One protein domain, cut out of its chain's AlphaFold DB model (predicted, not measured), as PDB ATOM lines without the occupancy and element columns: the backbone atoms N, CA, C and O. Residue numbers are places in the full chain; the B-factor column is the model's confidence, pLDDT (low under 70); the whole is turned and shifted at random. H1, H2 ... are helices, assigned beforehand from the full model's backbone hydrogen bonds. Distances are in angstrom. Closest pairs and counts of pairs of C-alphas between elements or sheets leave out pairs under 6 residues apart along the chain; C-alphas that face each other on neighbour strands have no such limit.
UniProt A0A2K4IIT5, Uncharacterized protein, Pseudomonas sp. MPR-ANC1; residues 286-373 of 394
ATOM      1  N   ARG A 286      20.792 -32.508 -10.918       92.25
ATOM      2  CA  ARG A 286      20.964 -33.022  -9.542       92.25
ATOM      3  C   ARG A 286      22.091 -34.050  -9.365       92.25
ATOM      4  O   ARG A 286      22.396 -34.397  -8.232       92.25
ATOM      5  N   LEU A 287      22.608 -34.614 -10.459       95.50
ATOM      6  CA  LEU A 287      23.706 -35.585 -10.437       95.50
ATOM      7  C   LEU A 287      25.077 -34.897 -10.519       95.50
ATOM      8  O   LEU A 287      26.098 -35.574 -10.437       95.50
ATOM      9  N   LEU A 288      25.114 -33.577 -10.721       96.12
ATOM     10  CA  LEU A 288      26.341 -32.785 -10.704       96.12
ATOM     11  C   LEU A 288      26.760 -32.466  -9.266       96.12
ATOM     12  O   LEU A 288      25.919 -32.361  -8.373       96.12
ATOM     13  N   ASP A 289      28.058 -32.268  -9.058       92.69
ATOM     14  CA  ASP A 289      28.607 -31.804  -7.785       92.69
ATOM     15  C   ASP A 289      28.549 -30.271  -7.731       92.69
ATOM     16  O   ASP A 289      29.476 -29.574  -8.155       92.69
ATOM     17  N   TRP A 290      27.392 -29.740  -7.318       86.19
ATOM     18  CA  TRP A 290      27.153 -28.299  -7.237       86.19
ATOM     19  C   TRP A 290      26.061 -27.938  -6.216       86.19
ATOM     20  O   TRP A 290      24.987 -28.540  -6.211       86.19
ATOM     21  N   ASP A 291      26.308 -26.919  -5.385       75.31
ATOM     22  CA  ASP A 291      25.432 -26.566  -4.253       75.31
ATOM     23  C   ASP A 291      24.049 -26.045  -4.682       75.31
ATOM     24  O   ASP A 291      23.032 -26.381  -4.073       75.31
ATOM     25  N   THR A 292      23.989 -25.219  -5.733       77.25
ATOM     26  CA  THR A 292      22.734 -24.650  -6.254       77.25
ATOM     27  C   THR A 292      22.857 -24.299  -7.729       77.25
ATOM     28  O   THR A 292      23.709 -23.487  -8.101       77.25
ATOM     29  N   LEU A 293      21.984 -24.858  -8.565       78.25
ATOM     30  CA  LEU A 293      21.870 -24.468  -9.970       78.25
ATOM     31  C   LEU A 293      21.159 -23.113 -10.076       78.25
ATOM     32  O   LEU A 293      20.107 -22.911  -9.471       78.25
ATOM     33  N   ALA A 294      21.755 -22.188 -10.827       83.56
ATOM     34  CA  ALA A 294      21.135 -20.905 -11.135       83.56
ATOM     35  C   ALA A 294      19.928 -21.098 -12.064       83.56
ATOM     36  O   ALA A 294      19.931 -21.988 -12.914       83.56
ATOM     37  N   ASP A 295      18.915 -20.247 -11.910       87.56
ATOM     38  CA  ASP A 295      17.748 -20.234 -12.789       87.56
ATOM     39  C   ASP A 295      18.033 -19.330 -13.995       87.56
ATOM     40  O   ASP A 295      18.359 -18.149 -13.838       87.56
ATOM     41  N   TYR A 296      17.966 -19.901 -15.193       92.88
ATOM     42  CA  TYR A 296      18.220 -19.219 -16.460       92.88
ATOM     43  C   TYR A 296      17.072 -19.515 -17.429       92.88
ATOM     44  O   TYR A 296      16.539 -20.622 -17.430       92.88
ATOM     45  N   ASP A 297      16.779 -18.579 -18.338       92.12
ATOM     46  CA  ASP A 297      15.736 -18.748 -19.370       92.12
ATOM     47  C   ASP A 297      15.952 -19.990 -20.257       92.12
ATOM     48  O   ASP A 297      15.002 -20.569 -20.781       92.12
ATOM     49  N   VAL A 298      17.214 -20.398 -20.425       96.06
ATOM     50  CA  VAL A 298      17.613 -21.669 -21.040       96.06
ATOM     51  C   VAL A 298      18.119 -22.587 -19.921       96.06
ATOM     52  O   VAL A 298      19.252 -22.396 -19.468       96.06
ATOM     53  N   PRO A 299      17.328 -23.574 -19.460       94.94
ATOM     54  CA  PRO A 299      17.667 -24.399 -18.299       94.94
ATOM     55  C   PRO A 299      19.015 -25.122 -18.414       94.94
ATOM     56  O   PRO A 299      19.746 -25.240 -17.430       94.94
ATOM     57  N   GLU A 300      19.398 -25.554 -19.614       96.94
ATOM     58  CA  GLU A 300      20.662 -26.247 -19.890       96.94
ATOM     59  C   GLU A 300      21.894 -25.365 -19.660       96.94
ATOM     60  O   GLU A 300      22.991 -25.878 -19.424       96.94
ATOM     61  N   ARG A 301      21.722 -24.037 -19.627       97.62
ATOM     62  CA  ARG A 301      22.780 -23.111 -19.210       97.62
ATOM     63  C   ARG A 301      23.212 -23.359 -17.766       97.62
ATOM     64  O   ARG A 301      24.397 -23.243 -17.478       97.62
ATOM     65  N   SER A 302      22.287 -23.731 -16.878       95.94
ATOM     66  CA  SER A 302      22.599 -24.002 -15.466       95.94
ATOM     67  C   SER A 302      23.477 -25.243 -15.308       95.94
ATOM     68  O   SER A 302      24.459 -25.233 -14.568       95.94
ATOM     69  N   VAL A 303      23.161 -26.284 -16.078       97.75
ATOM     70  CA  VAL A 303      23.926 -27.528 -16.162       97.75
ATOM     71  C   VAL A 303      25.317 -27.254 -16.720       97.75
ATOM     72  O   VAL A 303      26.306 -27.679 -16.126       97.75
ATOM     73  N   SER A 304      25.410 -26.506 -17.825       98.44
ATOM     74  CA  SER A 304      26.707 -26.152 -18.398       98.44
ATOM     75  C   SER A 304      27.559 -25.346 -17.420       98.44
ATOM     76  O   SER A 304      28.736 -25.647 -17.272       98.44
ATOM     77  N   ASP A 305      26.974 -24.376 -16.715       97.25
ATOM     78  CA  ASP A 305      27.684 -23.532 -15.748       97.25
ATOM     79  C   ASP A 305      28.285 -24.385 -14.618       97.25
ATOM     80  O   ASP A 305      29.474 -24.280 -14.317       97.25
ATOM     81  N   ALA A 306      27.512 -25.329 -14.071       97.62
ATOM     82  CA  ALA A 306      28.006 -26.283 -13.078       97.62
ATOM     83  C   ALA A 306      29.144 -27.173 -13.623       97.62
ATOM     84  O   ALA A 306      30.185 -27.316 -12.975       97.62
ATOM     85  N   ILE A 307      29.011 -27.715 -14.840       98.44
ATOM     86  CA  ILE A 307      30.073 -28.506 -15.494       98.44
ATOM     87  C   ILE A 307      31.333 -27.649 -15.716       98.44
ATOM     88  O   ILE A 307      32.446 -28.082 -15.411       98.44
ATOM     89  N   MET A 308      31.187 -26.411 -16.194       98.31
ATOM     90  CA  MET A 308      32.298 -25.489 -16.455       98.31
ATOM     91  C   MET A 308      33.016 -25.039 -15.178       98.31
ATOM     92  O   MET A 308      34.221 -24.754 -15.211       98.31
ATOM     93  N   ARG A 309      32.333 -25.068 -14.031       96.62
ATOM     94  CA  ARG A 309      32.921 -24.844 -12.702       96.62
ATOM     95  C   ARG A 309      33.569 -26.089 -12.089       96.62
ATOM     96  O   ARG A 309      34.131 -25.993 -11.002       96.62
ATOM     97  N   GLY A 310      33.587 -27.207 -12.814       97.62
ATOM     98  CA  GLY A 310      34.226 -28.452 -12.388       97.62
ATOM     99  C   GLY A 310      33.309 -29.381 -11.591       97.62
ATOM    100  O   GLY A 310      33.814 -30.192 -10.825       97.62
ATOM    101  N   GLY A 311      31.989 -29.261 -11.754       97.62
ATOM    102  CA  GLY A 311      30.992 -30.106 -11.087       97.62
ATOM    103  C   GLY A 311      30.584 -31.362 -11.865       97.62
ATOM    104  O   GLY A 311      29.572 -31.975 -11.526       97.62
ATOM    105  N   LEU A 312      31.296 -31.747 -12.935       98.50
ATOM    106  CA  LEU A 312      30.951 -32.950 -13.704       98.50
ATOM    107  C   LEU A 312      31.181 -34.207 -12.857       98.50
ATOM    108  O   LEU A 312      32.213 -34.333 -12.206       98.50
ATOM    109  N   THR A 313      30.264 -35.170 -12.903       98.38
ATOM    110  CA  THR A 313      30.404 -36.442 -12.179       98.38
ATOM    111  C   THR A 313      30.309 -37.631 -13.130       98.38
ATOM    112  O   THR A 313      29.694 -37.564 -14.197       98.38
ATOM    113  N   VAL A 314      30.887 -38.762 -12.719       98.31
ATOM    114  CA  VAL A 314      30.732 -40.041 -13.431       98.31
ATOM    115  C   VAL A 314      29.267 -40.490 -13.458       98.31
ATOM    116  O   VAL A 314      28.815 -41.056 -14.451       98.31
ATOM    117  N   GLU A 315      28.512 -40.228 -12.389       97.69
ATOM    118  CA  GLU A 315      27.083 -40.553 -12.320       97.69
ATOM    119  C   GLU A 315      26.276 -39.772 -13.363       97.69
ATOM    120  O   GLU A 315      25.450 -40.363 -14.057       97.69
ATOM    121  N   TYR A 316      26.562 -38.476 -13.527       97.00
ATOM    122  CA  TYR A 316      25.928 -37.651 -14.550       97.00
ATOM    123  C   TYR A 316      26.224 -38.179 -15.962       97.00
ATOM    124  O   TYR A 316      25.295 -38.347 -16.746       97.00
ATOM    125  N   LEU A 317      27.481 -38.518 -16.281       96.00
ATOM    126  CA  LEU A 317      27.834 -39.086 -17.593       96.00
ATOM    127  C   LEU A 317      27.126 -40.427 -17.855       96.00
ATOM    128  O   LEU A 317      26.525 -40.620 -18.913       96.00
ATOM    129  N   ASN A 318      27.139 -41.335 -16.874       95.81
ATOM    130  CA  ASN A 318      26.506 -42.653 -16.987       95.81
ATOM    131  C   ASN A 318      24.977 -42.596 -17.134       95.81
ATOM    132  O   ASN A 318      24.369 -43.570 -17.575       95.81
ATOM    133  N   ALA A 319      24.340 -41.477 -16.777       91.75
ATOM    134  CA  ALA A 319      22.904 -41.302 -16.964       91.75
ATOM    135  C   ALA A 319      22.498 -41.202 -18.448       91.75
ATOM    136  O   ALA A 319      21.336 -41.464 -18.768       91.75
ATOM    137  N   PHE A 320      23.431 -40.864 -19.347       86.12
ATOM    138  CA  PHE A 320      23.188 -40.789 -20.793       86.12
ATOM    139  C   PHE A 320      23.608 -42.064 -21.523       86.12
ATOM    140  O   PHE A 320      22.872 -42.571 -22.368       86.12
ATOM    141  N   THR A 321      24.802 -42.572 -21.220       85.81
ATOM    142  CA  THR A 321      25.429 -43.678 -21.950       85.81
ATOM    143  C   THR A 321      26.472 -44.384 -21.086       85.81
ATOM    144  O   THR A 321      27.014 -43.803 -20.153       85.81
ATOM    145  N   ASN A 322      26.763 -45.647 -21.408       86.00
ATOM    146  CA  ASN A 322      27.901 -46.381 -20.841       86.00
ATOM    147  C   ASN A 322      29.148 -46.323 -21.745       86.00
ATOM    148  O   ASN A 322      30.209 -46.800 -21.347       86.00
ATOM    149  N   ASP A 323      29.000 -45.801 -22.963       88.25
ATOM    150  CA  ASP A 323      30.080 -45.557 -23.916       88.25
ATOM    151  C   ASP A 323      30.525 -44.096 -23.798       88.25
ATOM    152  O   ASP A 323      29.750 -43.185 -24.092       88.25
ATOM    153  N   HIS A 324      31.764 -43.899 -23.348       93.75
ATOM    154  CA  HIS A 324      32.360 -42.588 -23.079       93.75
ATOM    155  C   HIS A 324      33.557 -42.298 -23.987       93.75
ATOM    156  O   HIS A 324      34.335 -41.391 -23.693       93.75
ATOM    157  N   ASP A 325      33.721 -43.046 -25.082       90.81
ATOM    158  CA  ASP A 325      34.929 -43.015 -25.914       90.81
ATOM    159  C   ASP A 325      35.265 -41.600 -26.406       90.81
ATOM    160  O   ASP A 325      36.420 -41.186 -26.358       90.81
ATOM    161  N   ASN A 326      34.263 -40.809 -26.807       91.19
ATOM    162  CA  ASN A 326      34.481 -39.423 -27.233       91.19
ATOM    163  C   ASN A 326      35.053 -38.552 -26.105       91.19
ATOM    164  O   ASN A 326      35.994 -37.794 -26.340       91.19
ATOM    165  N   PHE A 327      34.493 -38.645 -24.894       97.06
ATOM    166  CA  PHE A 327      34.950 -37.885 -23.727       97.06
ATOM    167  C   PHE A 327      36.383 -38.258 -23.352       97.06
ATOM    168  O   PHE A 327      37.230 -37.377 -23.190       97.06
ATOM    169  N   LEU A 328      36.656 -39.563 -23.269       96.44
ATOM    170  CA  LEU A 328      37.980 -40.090 -22.949       96.44
ATOM    171  C   LEU A 328      39.004 -39.656 -23.999       96.44
ATOM    172  O   LEU A 328      40.005 -39.039 -23.643       96.44
ATOM    173  N   PHE A 329      38.691 -39.855 -25.281       92.19
ATOM    174  CA  PHE A 329      39.537 -39.432 -26.391       92.19
ATOM    175  C   PHE A 329      39.796 -37.922 -26.372       92.19
ATOM    176  O   PHE A 329      40.931 -37.497 -26.556       92.19
ATOM    177  N   GLY A 330      38.775 -37.095 -26.123       92.75
ATOM    178  CA  GLY A 330      38.922 -35.637 -26.064       92.75
ATOM    179  C   GLY A 330      39.879 -35.174 -24.964       92.75
ATOM    180  O   GLY A 330      40.658 -34.242 -25.166       92.75
ATOM    181  N   ILE A 331      39.862 -35.850 -23.815       96.25
ATOM    182  CA  ILE A 331      40.810 -35.602 -22.724       96.25
ATOM    183  C   ILE A 331      42.210 -36.066 -23.117       96.25
ATOM    184  O   ILE A 331      43.176 -35.322 -22.925       96.25
ATOM    185  N   SER A 332      42.317 -37.270 -23.680       93.56
ATOM    186  CA  SER A 332      43.593 -37.857 -24.077       93.56
ATOM    187  C   SER A 332      44.312 -37.024 -25.134       93.56
ATOM    188  O   SER A 332      45.488 -36.693 -24.968       93.56
ATOM    189  N   ASP A 333      43.582 -36.624 -26.176       93.81
ATOM    190  CA  ASP A 333      44.071 -35.811 -27.288       93.81
ATOM    191  C   ASP A 333      44.546 -34.435 -26.806       93.81
ATOM    192  O   ASP A 333      45.665 -34.021 -27.110       93.81
ATOM    193  N   TYR A 334      43.755 -33.760 -25.963       95.62
ATOM    194  CA  TYR A 334      44.127 -32.446 -25.434       95.62
ATOM    195  C   TYR A 334      45.374 -32.496 -24.541       95.62
ATOM    196  O   TYR A 334      46.237 -31.621 -24.622       95.62
ATOM    197  N   LEU A 335      45.471 -33.504 -23.667       94.25
ATOM    198  CA  LEU A 335      46.600 -33.653 -22.744       94.25
ATOM    199  C   LEU A 335      47.831 -34.297 -23.399       94.25
ATOM    200  O   LEU A 335      48.909 -34.289 -22.802       94.25
ATOM    201  N   GLY A 336      47.687 -34.852 -24.605       92.12
ATOM    202  CA  GLY A 336      48.743 -35.586 -25.297       92.12
ATOM    203  C   GLY A 336      49.126 -36.894 -24.599       92.12
ATOM    204  O   GLY A 336      50.291 -37.295 -24.650       92.12
ATOM    205  N   ILE A 337      48.176 -37.544 -23.919       88.94
ATOM    206  CA  ILE A 337      48.380 -38.864 -23.307       88.94
ATOM    207  C   ILE A 337      47.973 -39.955 -24.305       88.94
ATOM    208  O   ILE A 337      46.997 -39.816 -25.032       88.94
ATOM    209  N   GLY A 338      48.787 -41.008 -24.407       78.38
ATOM    210  CA  GLY A 338      48.669 -41.989 -25.495       78.38
ATOM    211  C   GLY A 338      47.547 -43.017 -25.336       78.38
ATOM    212  O   GLY A 338      47.067 -43.520 -26.346       78.38
ATOM    213  N   ASP A 339      47.148 -43.316 -24.099       87.75
ATOM    214  CA  ASP A 339      46.075 -44.259 -23.778       87.75
ATOM    215  C   ASP A 339      44.944 -43.529 -23.045       87.75
ATOM    216  O   ASP A 339      45.206 -42.631 -22.235       87.75
ATOM    217  N   ASP A 340      43.707 -43.966 -23.284       86.00
ATOM    218  CA  ASP A 340      42.530 -43.394 -22.640       86.00
ATOM    219  C   ASP A 340      42.505 -43.688 -21.132       86.00
ATOM    220  O   ASP A 340      42.629 -44.848 -20.714       86.00
ATOM    221  N   PRO A 341      42.351 -42.655 -20.281       90.81
ATOM    222  CA  PRO A 341      42.318 -42.845 -18.842       90.81
ATOM    223  C   PRO A 341      41.013 -43.533 -18.403       90.81
ATOM    224  O   PRO A 341      39.988 -43.432 -19.079       90.81
ATOM    225  N   PRO A 342      40.990 -44.182 -17.224       95.75
ATOM    226  CA  PRO A 342      39.741 -44.623 -16.614       95.75
ATOM    227  C   PRO A 342      38.765 -43.452 -16.445       95.75
ATOM    228  O   PRO A 342      39.183 -42.348 -16.096       95.75
ATOM    229  N   LEU A 343      37.463 -43.707 -16.602       97.06
ATOM    230  CA  LEU A 343      36.428 -42.664 -16.602       97.06
ATOM    231  C   LEU A 343      36.485 -41.722 -15.390       97.06
ATOM    232  O   LEU A 343      36.387 -40.511 -15.557       97.06
ATOM    233  N   GLN A 344      36.699 -42.250 -14.180       98.19
ATOM    234  CA  GLN A 344      36.842 -41.409 -12.986       98.19
ATOM    235  C   GLN A 344      38.047 -40.466 -13.095       98.19
ATOM    236  O   GLN A 344      37.913 -39.271 -12.868       98.19
ATOM    237  N   THR A 345      39.209 -40.980 -13.509       98.12
ATOM    238  CA  THR A 345      40.409 -40.161 -13.731       98.12
ATOM    239  C   THR A 345      40.174 -39.106 -14.810       98.12
ATOM    240  O   THR A 345      40.640 -37.980 -14.675       98.12
ATOM    241  N   ALA A 346      39.438 -39.451 -15.866       98.31
ATOM    242  CA  ALA A 346      39.072 -38.528 -16.929       98.31
ATOM    243  C   ALA A 346      38.216 -37.361 -16.393       98.31
ATOM    244  O   ALA A 346      38.529 -36.197 -16.639       98.31
ATOM    245  N   VAL A 347      37.190 -37.661 -15.590       98.69
ATOM    246  CA  VAL A 347      36.355 -36.650 -14.917       98.69
ATOM    247  C   VAL A 347      37.186 -35.777 -13.975       98.69
ATOM    248  O   VAL A 347      37.065 -34.553 -14.021       98.69
ATOM    249  N   ASP A 348      38.083 -36.367 -13.183       98.50
ATOM    250  CA  ASP A 348      38.958 -35.617 -12.274       98.50
ATOM    251  C   ASP A 348      39.869 -34.642 -13.048       98.50
ATOM    252  O   ASP A 348      40.003 -33.475 -12.675       98.50
ATOM    253  N   LEU A 349      40.461 -35.093 -14.164       98.38
ATOM    254  CA  LEU A 349      41.291 -34.263 -15.045       98.38
ATOM    255  C   LEU A 349      40.485 -33.131 -15.690       98.38
ATOM    256  O   LEU A 349      40.943 -31.985 -15.718       98.38
ATOM    257  N   PHE A 350      39.280 -33.437 -16.176       98.56
ATOM    258  CA  PHE A 350      38.354 -32.456 -16.732       98.56
ATOM    259  C   PHE A 350      37.997 -31.381 -15.696       98.56
ATOM    260  O   PHE A 350      38.159 -30.189 -15.958       98.56
ATOM    261  N   ASN A 351      37.596 -31.773 -14.486       98.56
ATOM    262  CA  ASN A 351      37.219 -30.846 -13.416       98.56
ATOM    263  C   ASN A 351      38.402 -30.031 -12.873       98.56
ATOM    264  O   ASN A 351      38.230 -28.875 -12.477       98.56
ATOM    265  N   ALA A 352      39.622 -30.565 -12.917       98.00
ATOM    266  CA  ALA A 352      40.813 -29.855 -12.463       98.00
ATOM    267  C   ALA A 352      41.353 -28.819 -13.470       98.00
ATOM    268  O   ALA A 352      42.120 -27.941 -13.074       98.00
ATOM    269  N   ASN A 353      40.978 -28.892 -14.755       98.12
ATOM    270  CA  ASN A 353      41.612 -28.101 -15.816       98.12
ATOM    271  C   ASN A 353      40.611 -27.206 -16.586       98.12
ATOM    272  O   ASN A 353      39.932 -27.684 -17.497       98.12
ATOM    273  N   PRO A 354      40.521 -25.898 -16.266       98.06
ATOM    274  CA  PRO A 354      39.595 -24.975 -16.930       98.06
ATOM    275  C   PRO A 354      39.795 -24.859 -18.446       98.06
ATOM    276  O   PRO A 354      38.817 -24.840 -19.193       98.06
ATOM    277  N   SER A 355      41.045 -24.860 -18.913       98.38
ATOM    278  CA  SER A 355      41.357 -24.720 -20.339       98.38
ATOM    279  C   SER A 355      40.952 -25.960 -21.139       98.38
ATOM    280  O   SER A 355      40.478 -25.837 -22.270       98.38
ATOM    281  N   LEU A 356      41.095 -27.151 -20.544       98.38
ATOM    282  CA  LEU A 356      40.578 -28.410 -21.087       98.38
ATOM    283  C   LEU A 356      39.047 -28.359 -21.197       98.38
ATOM    284  O   LEU A 356      38.510 -28.670 -22.258       98.38
ATOM    285  N   ARG A 357      38.338 -27.899 -20.154       98.31
ATOM    286  CA  ARG A 357      36.868 -27.765 -20.198       98.31
ATOM    287  C   ARG A 357      36.406 -26.821 -21.296       98.31
ATOM    288  O   ARG A 357      35.553 -27.203 -22.089       98.31
ATOM    289  N   ALA A 358      37.013 -25.638 -21.388       98.75
ATOM    290  CA  ALA A 358      36.721 -24.674 -22.445       98.75
ATOM    291  C   ALA A 358      36.957 -25.276 -23.841       98.75
ATOM    292  O   ALA A 358      36.157 -25.078 -24.758       98.75
ATOM    293  N   HIS A 359      38.045 -26.039 -24.002       98.62
ATOM    294  CA  HIS A 359      38.378 -26.706 -25.255       98.62
ATOM    295  C   HIS A 359      37.356 -27.779 -25.642       98.62
ATOM    296  O   HIS A 359      36.920 -27.795 -26.792       98.62
ATOM    297  N   LEU A 360      36.975 -28.671 -24.724       98.62
ATOM    298  CA  LEU A 360      35.977 -29.697 -25.028       98.62
ATOM    299  C   LEU A 360      34.615 -29.050 -25.280       98.62
ATOM    300  O   LEU A 360      33.980 -29.364 -26.279       98.62
ATOM    301  N   ALA A 361      34.201 -28.090 -24.450       98.81
ATOM    302  CA  ALA A 361      32.906 -27.429 -24.576       98.81
ATOM    303  C   ALA A 361      32.734 -26.684 -25.911       98.81
ATOM    304  O   ALA A 361      31.693 -26.807 -26.546       98.81
ATOM    305  N   VAL A 362      33.750 -25.970 -26.414       98.62
ATOM    306  CA  VAL A 362      33.632 -25.305 -27.732       98.62
ATOM    307  C   VAL A 362      33.617 -26.287 -28.912       98.62
ATOM    308  O   VAL A 362      33.288 -25.905 -30.032       98.62
ATOM    309  N   ASN A 363      33.972 -27.551 -28.681       98.12
ATOM    310  CA  ASN A 363      33.903 -28.626 -29.669       98.12
ATOM    311  C   ASN A 363      32.769 -29.627 -29.360       98.12
ATOM    312  O   ASN A 363      32.689 -30.666 -30.016       98.12
ATOM    313  N   ASN A 364      31.899 -29.324 -28.391       98.62
ATOM    314  CA  ASN A 364      30.784 -30.164 -27.963       98.62
ATOM    315  C   ASN A 364      29.471 -29.669 -28.586       98.62
ATOM    316  O   ASN A 364      29.139 -28.489 -28.453       98.62
ATOM    317  N   ALA A 365      28.716 -30.543 -29.256       97.81
ATOM    318  CA  ALA A 365      27.511 -30.136 -29.987       97.81
ATOM    319  C   ALA A 365      26.447 -29.506 -29.070       97.81
ATOM    320  O   ALA A 365      25.937 -28.426 -29.377       97.81
ATOM    321  N   ASP A 366      26.199 -30.100 -27.900       97.69
ATOM    322  CA  ASP A 366      25.253 -29.563 -26.914       97.69
ATOM    323  C   ASP A 366      25.662 -28.181 -26.401       97.69
ATOM    324  O   ASP A 366      24.868 -27.237 -26.416       97.69
ATOM    325  N   SER A 367      26.921 -28.021 -25.991       98.81
ATOM    326  CA  SER A 367      27.425 -26.730 -25.514       98.81
ATOM    327  C   SER A 367      27.270 -25.640 -26.575       98.81
ATOM    328  O   SER A 367      26.854 -24.528 -26.261       98.81
ATOM    329  N   LEU A 368      27.549 -25.958 -27.841       98.88
ATOM    330  CA  LEU A 368      27.422 -25.026 -28.959       98.88
ATOM    331  C   LEU A 368      25.959 -24.634 -29.241       98.88
ATOM    332  O   LEU A 368      25.675 -23.439 -29.369       98.88
ATOM    333  N   VAL A 369      25.027 -25.594 -29.327       98.69
ATOM    334  CA  VAL A 369      23.618 -25.293 -29.648       98.69
ATOM    335  C   VAL A 369      22.922 -24.547 -28.508       98.69
ATOM    336  O   VAL A 369      22.210 -23.573 -28.762       98.69
ATOM    337  N   TYR A 370      23.173 -24.918 -27.249       98.75
ATOM    338  CA  TYR A 370      22.565 -24.243 -26.100       98.75
ATOM    339  C   TYR A 370      23.205 -22.881 -25.799       98.75
ATOM    340  O   TYR A 370      22.494 -21.953 -25.395       98.75
ATOM    341  N   ALA A 371      24.503 -22.701 -26.071       98.81
ATOM    342  CA  ALA A 371      25.121 -21.376 -26.054       98.81
ATOM    343  C   ALA A 371      24.501 -20.471 -27.125       98.81
ATOM    344  O   ALA A 371      24.130 -19.335 -26.826       98.81
ATOM    345  N   ALA A 372      24.308 -20.975 -28.351       98.88
ATOM    346  CA  ALA A 372      23.619 -20.234 -29.405       98.88
ATOM    347  C   ALA A 372      22.172 -19.898 -29.004       98.88
ATOM    348  O   ALA A 372      21.746 -18.753 -29.139       98.88
ATOM    349  N   LYS A 373      21.435 -20.843 -28.406       98.69
ATOM    350  CA  LYS A 373      20.074 -20.605 -27.903       98.69
ATOM    351  C   LYS A 373      20.020 -19.544 -26.797       98.69
ATOM    352  O   LYS A 373      19.108 -18.713 -26.767       98.69
TER     353      LYS A 373
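AT A GLANCE: This is residues 286 to 373 of the 394 residues of an uncharacterized protein of Pseudomonas sp. MPR-ANC1 (UniProt A0A2K4IIT5). Look for an elongated body of short helices: at one end H1 and H6 make a steeply tilted pair, at the other H3 and H4 make a second one, and H5 sits between the two pairs. H2 packs on H4, and residues 286 to 299 make a long loop with no named element, reaching out to Asp 297 at the H1 end. You will find 88 residues printed, with six named helices in the order H1 to H6 and no named strand; the class is all helix. The whole is compact, with a radius of gyration of the C-alphas of 12.8 A, and the C-alphas span 41 by 24 by 23 A.

IN THESE COORDINATES: Start at C-alpha 286, at (20.964, -33.022, -9.542), and pass along the loop to C-alpha 300 at (20.662, -26.247, -19.890). There H1 begins, residues 300 to 308, 12.2 A long. H2 follows at residues 314 to 318. H3, the longest helix, takes residues 325 to 335 and covers 15.3 A; H4, residues 343 to 352, covers 14.2 A. Then come H5, residues 354 to 362, and H6, residues 365 to 373, each 12.3 A from first to last C-alpha. H6 ends at C-alpha 373, at (20.074, -20.605, -27.903).

HOW THE PARTS SIT: Begin at H5, the hub, which touches four helices. Its Leu 360 and Gly 330 of H3 are the closest C-alphas of that pair, 6.7 A apart; H3 and H5 touch at a steep tilt of 48 degrees, opposite ways. H5 and H1 only just touch, with 3 pairs of C-alphas within 8 A; the closest are those of Arg 357 and Met 308, 6.3 A apart. H5 and H6 touch only at the corner, and only just, with 3 pairs of C-alphas within 8 A; those of Ala 361 and Ser 367 are closest, 5.6 A apart. H4 and H5 also touch only at the corner, and only just, again with 3 such pairs; Phe 350 and Arg 357 have the closest C-alphas, 6.0 A apart. Now look at H3 and H4, which touch at a steep tilt of 46 degrees, the same way; their closest C-alphas, of Leu 328 and Ala 346, are 6.3 A apart. H1 and H6 touch at a steep tilt of 54 degrees, opposite ways, with the C-alphas of Glu 300 and Tyr 370 closest at 6.8 A. H2 only just touches H4, with 3 pairs of C-alphas within 8 A; the closest are those of Val 314 and Gln 344, 6.3 A apart. H1 and H3 are apart, and so are H4 and H6. In H1, H2, H3, H4, H5 and H6 every O i to N i+4 pair is within hydrogen-bond range.

THE WHOLE: Find Asp 297 and Gly 338, whose C-alphas are the two farthest apart, at 40.8 A. The printed part has no cut, and no link between helices is long. The mean pLDDT of the printed part is 94.6, and no printed residue is under 70.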